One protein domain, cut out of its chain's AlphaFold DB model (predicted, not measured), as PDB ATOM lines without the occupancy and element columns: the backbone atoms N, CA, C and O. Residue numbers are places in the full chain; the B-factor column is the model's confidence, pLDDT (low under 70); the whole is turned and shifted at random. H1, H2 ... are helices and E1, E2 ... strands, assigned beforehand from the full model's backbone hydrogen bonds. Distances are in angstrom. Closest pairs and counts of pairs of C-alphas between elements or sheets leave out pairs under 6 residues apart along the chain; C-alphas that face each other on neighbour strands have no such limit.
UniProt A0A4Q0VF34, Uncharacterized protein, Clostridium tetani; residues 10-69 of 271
ATOM      1  N   GLN A  10      32.726 -33.053 -45.279       67.06
ATOM      2  CA  GLN A  10      32.650 -34.497 -45.370       67.06
ATOM      3  C   GLN A  10      33.692 -35.173 -44.482       67.06
ATOM      4  O   GLN A  10      34.797 -34.672 -44.283       67.06
ATOM      5  N   TYR A  11      33.315 -36.348 -43.990       75.69
ATOM      6  CA  TYR A  11      34.176 -37.269 -43.267       75.69
ATOM      7  C   TYR A  11      33.957 -38.671 -43.843       75.69
ATOM      8  O   TYR A  11      32.827 -39.005 -44.221       75.69
ATOM      9  N   ASP A  12      35.021 -39.464 -43.951       68.38
ATOM     10  CA  ASP A  12      35.008 -40.731 -44.698       68.38
ATOM     11  C   ASP A  12      34.069 -41.772 -44.087       68.38
ATOM     12  O   ASP A  12      33.407 -42.522 -44.803       68.38
ATOM     13  N   ASN A  13      33.952 -41.786 -42.758       74.06
ATOM     14  CA  ASN A  13      33.066 -42.699 -42.052       74.06
ATOM     15  C   ASN A  13      32.429 -42.014 -40.839       74.06
ATOM     16  O   ASN A  13      32.976 -42.014 -39.737       74.06
ATOM     17  N   LEU A  14      31.244 -41.431 -41.042       72.00
ATOM     18  CA  LEU A  14      30.485 -40.786 -39.965       72.00
ATOM     19  C   LEU A  14      30.079 -41.768 -38.854       72.00
ATOM     20  O   LEU A  14      29.934 -41.352 -37.706       72.00
ATOM     21  N   LYS A  15      29.920 -43.061 -39.167       72.25
ATOM     22  CA  LYS A  15      29.612 -44.093 -38.169       72.25
ATOM     23  C   LYS A  15      30.810 -44.325 -37.245       72.25
ATOM     24  O   LYS A  15      30.641 -44.226 -36.038       72.25
ATOM     25  N   SER A  16      32.005 -44.505 -37.814       78.56
ATOM     26  CA  SER A  16      33.267 -44.586 -37.057       78.56
ATOM     27  C   SER A  16      33.477 -43.340 -36.212       78.56
ATOM     28  O   SER A  16      33.763 -43.441 -35.031       78.56
ATOM     29  N   LEU A  17      33.241 -42.150 -36.777       79.31
ATOM     30  CA  LEU A  17      33.346 -40.905 -36.018       79.31
ATOM     31  C   LEU A  17      32.390 -40.874 -34.820       79.31
ATOM     32  O   LEU A  17      32.767 -40.439 -33.737       79.31
ATOM     33  N   THR A  18      31.151 -41.325 -35.017       76.00
ATOM     34  CA  THR A  18      30.153 -41.388 -33.943       76.00
ATOM     35  C   THR A  18      30.577 -42.386 -32.864       76.00
ATOM     36  O   THR A  18      30.439 -42.093 -31.678       76.00
ATOM     37  N   GLU A  19      31.114 -43.543 -33.258       80.62
ATOM     38  CA  GLU A  19      31.648 -44.560 -32.345       80.62
ATOM     39  C   GLU A  19      32.856 -44.024 -31.568       80.62
ATOM     40  O   GLU A  19      32.849 -44.087 -30.345       80.62
ATOM     41  N   GLU A  20      33.817 -43.383 -32.233       77.44
ATOM     42  CA  GLU A  20      34.981 -42.748 -31.603       77.44
ATOM     43  C   GLU A  20      34.560 -41.665 -30.600       77.44
ATOM     44  O   GLU A  20      35.009 -41.674 -29.457       77.44
ATOM     45  N   ILE A  21      33.628 -40.778 -30.976       75.06
ATOM     46  CA  ILE A  21      33.062 -39.782 -30.052       75.06
ATOM     47  C   ILE A  21      32.361 -40.476 -28.872       75.06
ATOM     48  O   ILE A  21      32.505 -40.050 -27.729       75.06
ATOM     49  N   THR A  22      31.616 -41.555 -29.114       76.50
ATOM     50  CA  THR A  22      30.920 -42.304 -28.056       76.50
ATOM     51  C   THR A  22      31.906 -42.951 -27.085       76.50
ATOM     52  O   THR A  22      31.716 -42.891 -25.869       76.50
ATOM     53  N   GLU A  23      32.972 -43.565 -27.584       75.75
ATOM     54  CA  GLU A  23      33.968 -44.211 -26.734       75.75
ATOM     55  C   GLU A  23      34.788 -43.189 -25.944       75.75
ATOM     56  O   GLU A  23      34.878 -43.302 -24.717       75.75
ATOM     57  N   ASP A  24      35.275 -42.135 -26.603       70.94
ATOM     58  CA  ASP A  24      36.111 -41.124 -25.960       70.94
ATOM     59  C   ASP A  24      35.344 -40.213 -24.999       70.94
ATOM     60  O   ASP A  24      35.883 -39.855 -23.950       70.94
ATOM     61  N   PHE A  25      34.099 -39.835 -25.307       69.06
ATOM     62  CA  PHE A  25      33.345 -38.880 -24.485       69.06
ATOM     63  C   PHE A  25      32.382 -39.550 -23.509       69.06
ATOM     64  O   PHE A  25      32.279 -39.099 -22.366       69.06
ATOM     65  N   ILE A  26      31.681 -40.608 -23.932       67.62
ATOM     66  CA  ILE A  26      30.613 -41.226 -23.131       67.62
ATOM     67  C   ILE A  26      31.173 -42.353 -22.258       67.62
ATOM     68  O   ILE A  26      30.962 -42.339 -21.044       67.62
ATOM     69  N   LYS A  27      31.914 -43.312 -22.833       70.94
ATOM     70  CA  LYS A  27      32.409 -44.479 -22.073       70.94
ATOM     71  C   LYS A  27      33.611 -44.147 -21.185       70.94
ATOM     72  O   LYS A  27      33.620 -44.527 -20.016       70.94
ATOM     73  N   ASN A  28      34.573 -43.372 -21.685       66.38
ATOM     74  CA  ASN A  28      35.778 -42.992 -20.933       66.38
ATOM     75  C   ASN A  28      35.542 -41.890 -19.876       66.38
ATOM     76  O   ASN A  28      36.497 -41.355 -19.312       66.38
ATOM     77  N   LYS A  29      34.277 -41.530 -19.595       61.69
ATOM     78  CA  LYS A  29      33.870 -40.451 -18.672       61.69
ATOM     79  C   LYS A  29      34.572 -39.111 -18.933       61.69
ATOM     80  O   LYS A  29      34.725 -38.285 -18.030       61.69
ATOM     81  N   ASN A  30      34.966 -38.847 -20.175       60.47
ATOM     82  CA  ASN A  30      35.558 -37.577 -20.599       60.47
ATOM     83  C   ASN A  30      34.430 -36.558 -20.893       60.47
ATOM     84  O   ASN A  30      34.379 -35.898 -21.929       60.47
ATOM     85  N   CYS A  31      33.501 -36.455 -19.935       57.28
ATOM     86  CA  CYS A  31      32.137 -35.927 -20.030       57.28
ATOM     87  C   CYS A  31      32.008 -34.417 -20.271       57.28
ATOM     88  O   CYS A  31      30.896 -33.900 -20.306       57.28
ATOM     89  N   LEU A  32      33.106 -33.668 -20.380       62.31
ATOM     90  CA  LEU A  32      33.032 -32.205 -20.356       62.31
ATOM     91  C   LEU A  32      32.412 -31.620 -21.643       62.31
ATOM     92  O   LEU A  32      31.902 -30.506 -21.601       62.31
ATOM     93  N   GLY A  33      32.441 -32.348 -22.766       63.91
ATOM     94  CA  GLY A  33      31.922 -31.895 -24.067       63.91
ATOM     95  C   GLY A  33      30.543 -32.408 -24.473       63.91
ATOM     96  O   GLY A  33      30.031 -31.979 -25.508       63.91
ATOM     97  N   TYR A  34      29.951 -33.308 -23.688       72.31
ATOM     98  CA  TYR A  34      28.694 -33.972 -24.017       72.31
ATOM     99  C   TYR A  34      27.585 -33.555 -23.045       72.31
ATOM    100  O   TYR A  34      27.659 -33.788 -21.840       72.31
ATOM    101  N   ASP A  35      26.549 -32.926 -23.587       74.19
ATOM    102  CA  ASP A  35      25.325 -32.569 -22.886       74.19
ATOM    103  C   ASP A  35      24.399 -33.792 -22.834       74.19
ATOM    104  O   ASP A  35      23.637 -34.069 -23.765       74.19
ATOM    105  N   PHE A  36      24.462 -34.523 -21.719       71.75
ATOM    106  CA  PHE A  36      23.632 -35.704 -21.467       71.75
ATOM    107  C   PHE A  36      22.135 -35.397 -21.435       71.75
ATOM    108  O   PHE A  36      21.335 -36.251 -21.806       71.75
ATOM    109  N   LYS A  37      21.747 -34.193 -20.997       77.69
ATOM    110  CA  LYS A  37      20.335 -33.819 -20.869       77.69
ATOM    111  C   LYS A  37      19.680 -33.735 -22.241       77.69
ATOM    112  O   LYS A  37      18.529 -34.133 -22.395       77.69
ATOM    113  N   ASN A  38      20.419 -33.221 -23.221       77.12
ATOM    114  CA  ASN A  38      19.914 -33.010 -24.575       77.12
ATOM    115  C   ASN A  38      20.458 -34.010 -25.604       77.12
ATOM    116  O   ASN A  38      20.048 -33.932 -26.762       77.12
ATOM    117  N   ASN A  39      21.346 -34.929 -25.201       74.94
ATOM    118  CA  ASN A  39      22.041 -35.881 -26.074       74.94
ATOM    119  C   ASN A  39      22.775 -35.165 -27.228       74.94
ATOM    120  O   ASN A  39      22.491 -35.375 -28.408       74.94
ATOM    121  N   ARG A  40      23.665 -34.226 -26.882       76.31
ATOM    122  CA  ARG A  40      24.397 -33.385 -27.848       76.31
ATOM    123  C   ARG A  40      25.863 -33.271 -27.475       76.31
ATOM    124  O   ARG A  40      26.205 -33.282 -26.301       76.31
ATOM    125  N   VAL A  41      26.720 -33.079 -28.471       75.44
ATOM    126  CA  VAL A  41      28.131 -32.732 -28.264       75.44
ATOM    127  C   VAL A  41      28.372 -31.302 -28.743       75.44
ATOM    128  O   VAL A  41      27.819 -30.890 -29.765       75.44
ATOM    129  N   HIS A  42      29.175 -30.534 -28.010       76.75
ATOM    130  CA  HIS A  42      29.566 -29.201 -28.459       76.75
ATOM    131  C   HIS A  42      30.709 -29.294 -29.468       76.75
ATOM    132  O   HIS A  42      31.677 -30.037 -29.287       76.75
ATOM    133  N   VAL A  43      30.574 -28.511 -30.533       79.19
ATOM    134  CA  VAL A  43      31.490 -28.484 -31.666       79.19
ATOM    135  C   VAL A  43      31.924 -27.048 -31.897       79.19
ATOM    136  O   VAL A  43      31.085 -26.158 -32.014       79.19
ATOM    137  N   HIS A  44      33.232 -26.845 -31.983       80.44
ATOM    138  CA  HIS A  44      33.850 -25.567 -32.311       80.44
ATOM    139  C   HIS A  44      34.519 -25.670 -33.681       80.44
ATOM    140  O   HIS A  44      35.129 -26.693 -34.009       80.44
ATOM    141  N   TYR A  45      34.389 -24.617 -34.482       80.19
ATOM    142  CA  TYR A  45      34.944 -24.549 -35.826       80.19
ATOM    143  C   TYR A  45      35.494 -23.148 -36.096       80.19
ATOM    144  O   TYR A  45      34.766 -22.169 -35.959       80.19
ATOM    145  N   GLU A  46      36.771 -23.066 -36.471       79.94
ATOM    146  CA  GLU A  46      37.511 -21.802 -36.629       79.94
ATOM    147  C   GLU A  46      37.862 -21.499 -38.097       79.94
ATOM    148  O   GLU A  46      38.629 -20.585 -38.374       79.94
ATOM    149  N   GLY A  47      37.302 -22.249 -39.053       73.25
ATOM    150  CA  GLY A  47      37.564 -22.045 -40.484       73.25
ATOM    151  C   GLY A  47      38.821 -22.722 -41.024       73.25
ATOM    152  O   GLY A  47      39.194 -22.494 -42.167       73.25
ATOM    153  N   ASP A  48      39.441 -23.596 -40.237       78.75
ATOM    154  CA  ASP A  48      40.670 -24.320 -40.561       78.75
ATOM    155  C   ASP A  48      40.427 -25.787 -40.952       78.75
ATOM    156  O   ASP A  48      41.339 -26.605 -40.887       78.75
ATOM    157  N   ASN A  49      39.190 -26.146 -41.314       75.75
ATOM    158  CA  ASN A  49      38.753 -27.520 -41.603       75.75
ATOM    159  C   ASN A  49      38.885 -28.511 -40.429       75.75
ATOM    160  O   ASN A  49      38.600 -29.701 -40.584       75.75
ATOM    161  N   VAL A  50      39.231 -28.039 -39.228       81.44
ATOM    162  CA  VAL A  50      39.351 -28.875 -38.034       81.44
ATOM    163  C   VAL A  50      38.145 -28.665 -37.126       81.44
ATOM    164  O   VAL A  50      37.960 -27.629 -36.485       81.44
ATOM    165  N   PHE A  51      37.328 -29.706 -37.018       82.75
ATOM    166  CA  PHE A  51      36.219 -29.752 -36.082       82.75
ATOM    167  C   PHE A  51      36.729 -30.166 -34.710       82.75
ATOM    168  O   PHE A  51      37.406 -31.185 -34.537       82.75
ATOM    169  N   ARG A  52      36.411 -29.332 -33.726       83.38
ATOM    170  CA  ARG A  52      36.885 -29.443 -32.352       83.38
ATOM    171  C   ARG A  52      35.706 -29.822 -31.469       83.38
ATOM    172  O   ARG A  52      34.878 -28.980 -31.135       83.38
ATOM    173  N   PHE A  53      35.629 -31.088 -31.098       81.38
ATOM    174  CA  PHE A  53      34.602 -31.615 -30.206       81.38
ATOM    175  C   PHE A  53      35.104 -31.484 -28.771       81.38
ATOM    176  O   PHE A  53      36.207 -31.938 -28.454       81.38
ATOM    177  N   GLY A  54      34.354 -30.818 -27.900       75.31
ATOM    178  CA  GLY A  54      34.867 -30.484 -26.573       75.31
ATOM    179  C   GLY A  54      33.876 -29.720 -25.717       75.31
ATOM    180  O   GLY A  54      32.741 -29.511 -26.113       75.31
ATOM    181  N   ASN A  55      34.289 -29.308 -24.520       72.06
ATOM    182  CA  ASN A  55      33.432 -28.511 -23.640       72.06
ATOM    183  C   ASN A  55      33.191 -27.099 -24.176       72.06
ATOM    184  O   ASN A  55      33.905 -26.624 -25.058       72.06
ATOM    185  N   THR A  56      32.205 -26.405 -23.610       65.94
ATOM    186  CA  THR A  56      31.882 -25.006 -23.948       65.94
ATOM    187  C   THR A  56      33.067 -24.046 -23.787       65.94
ATOM    188  O   THR A  56      33.057 -22.973 -24.376       65.94
ATOM    189  N   LEU A  57      34.099 -24.442 -23.032       66.88
ATOM    190  CA  LEU A  57      35.318 -23.671 -22.772       66.88
ATOM    191  C   LEU A  57      36.513 -24.055 -23.670       66.88
ATOM    192  O   LEU A  57      37.587 -23.488 -23.492       66.88
ATOM    193  N   GLY A  58      36.386 -25.050 -24.556       63.19
ATOM    194  CA  GLY A  58      37.463 -25.499 -25.452       63.19
ATOM    195  C   GLY A  58      38.704 -26.104 -24.769       63.19
ATOM    196  O   GLY A  58      39.757 -26.193 -25.385       63.19
ATOM    197  N   LYS A  59      38.633 -26.523 -23.497       59.25
ATOM    198  CA  LYS A  59      39.828 -26.929 -22.715       59.25
ATOM    199  C   LYS A  59      40.316 -28.363 -22.969       59.25
ATOM    200  O   LYS A  59      41.487 -28.657 -22.750       59.25
ATOM    201  N   LYS A  60      39.436 -29.262 -23.416       63.09
ATOM    202  CA  LYS A  60      39.764 -30.624 -23.876       63.09
ATOM    203  C   LYS A  60      39.088 -30.816 -25.224       63.09
ATOM    204  O   LYS A  60      37.863 -30.732 -25.296       63.09
ATOM    205  N   ILE A  61      39.894 -31.012 -26.262       69.12
ATOM    206  CA  ILE A  61      39.434 -30.995 -27.646       69.12
ATOM    207  C   ILE A  61      39.828 -32.306 -28.319       69.12
ATOM    208  O   ILE A  61      41.013 -32.568 -28.522       69.12
ATOM    209  N   PHE A  62      38.827 -33.085 -28.711       75.38
ATOM    210  CA  PHE A  62      38.976 -34.111 -29.733       75.38
ATOM    211  C   PHE A  62      38.897 -33.427 -31.095       75.38
ATOM    212  O   PHE A  62      37.953 -32.685 -31.373       75.38
ATOM    213  N   ARG A  63      39.927 -33.613 -31.919       81.94
ATOM    214  CA  ARG A  63      40.060 -32.923 -33.203       81.94
ATOM    215  C   ARG A  63      39.852 -33.907 -34.329       81.94
ATOM    216  O   ARG A  63      40.492 -34.956 -34.351       81.94
ATOM    217  N   LYS A  64      39.006 -33.532 -35.278       82.88
ATOM    218  CA  LYS A  64      38.871 -34.247 -36.538       82.88
ATOM    219  C   LYS A  64      38.925 -33.277 -37.685       82.88
ATOM    220  O   LYS A  64      38.208 -32.281 -37.709       82.88
ATOM    221  N   GLU A  65      39.797 -33.593 -38.619       82.31
ATOM    222  CA  GLU A  65      39.864 -32.891 -39.879       82.31
ATOM    223  C   GLU A  65      38.724 -33.389 -40.759       82.31
ATOM    224  O   GLU A  65      38.530 -34.593 -40.944       82.31
ATOM    225  N   PHE A  66      37.925 -32.450 -41.243       79.75
ATOM    226  CA  PHE A  66      36.901 -32.716 -42.232       79.75
ATOM    227  C   PHE A  66      37.390 -32.161 -43.553       79.75
ATOM    228  O   PHE A  66      37.946 -31.070 -43.621       79.75
ATOM    229  N   GLN A  67      37.122 -32.881 -44.627       75.44
ATOM    230  CA  GLN A  67      37.395 -32.350 -45.949       75.44
ATOM    231  C   GLN A  67      36.231 -31.458 -46.365       75.44
ATOM    232  O   GLN A  67      35.065 -31.779 -46.114       75.44
ATOM    233  N   ILE A  68      36.523 -30.348 -47.036       68.56
ATOM    234  CA  ILE A  68      35.481 -29.611 -47.750       68.56
ATOM    235  C   ILE A  68      34.974 -30.523 -48.867       68.56
ATOM    236  O   ILE A  68      35.743 -31.003 -49.700       68.56
ATOM    237  N   CYS A  69      33.672 -30.782 -48.859       57.97
ATOM    238  CA  CYS A  69      33.013 -31.580 -49.875       57.97
ATOM    239  C   CYS A  69      33.004 -30.775 -51.176       57.97
ATOM    240  O   CYS A  69      32.312 -29.762 -51.292       57.97
TER     241      CYS A  69
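This is residues 10 to 69 of the 271 residues of an uncharacterized protein of Clostridium tetani (UniProt A0A4Q0VF34). One helix, H1, stands beside a small three-stranded sheet and only grazes it; a long loop, residues 28 to 42, joins the two. The printed part has 60 residues, with H1, E1, E2 and E3 in that order; under half are in named elements, class mixed. The sheet, order E1 E2 E3, is antiparallel, and the whole is compact: radius of gyration of the C-alphas 11.4 A, spans 31 by 25 by 18 A.

H1, residues 14 to 27, grazes the sheet with residues 17 to 25; 9 of its 10 O i to N i+4 pairs are within hydrogen-bond range. E1, residues 43 to 45, and E2, residues 50 to 54, form a hairpin, N 44 and O 52 being 2.8 A apart. E2 and E3, residues 61 to 65, form another, with N 51 and O 64 at 2.8 A. E1 E2 E3 is a meander, each strand the antiparallel neighbour of the one before. H1 and E3 are near each other, with 5 pairs of C-alphas within 10 A.

H1 begins at C-alpha 14 (30.485, -40.786, -39.965) and spans 18.4 A. E1 spans 6.7 A, E2 and E3 12.4 A each; E3 ends at C-alpha 65 (39.864, -32.891, -39.879).

The printed part has no cut. The link from H1 to E1 is long. Mean pLDDT of the printed part is 73.2, and 18 residues are under 70, among them 28 to 33 and 56 to 61.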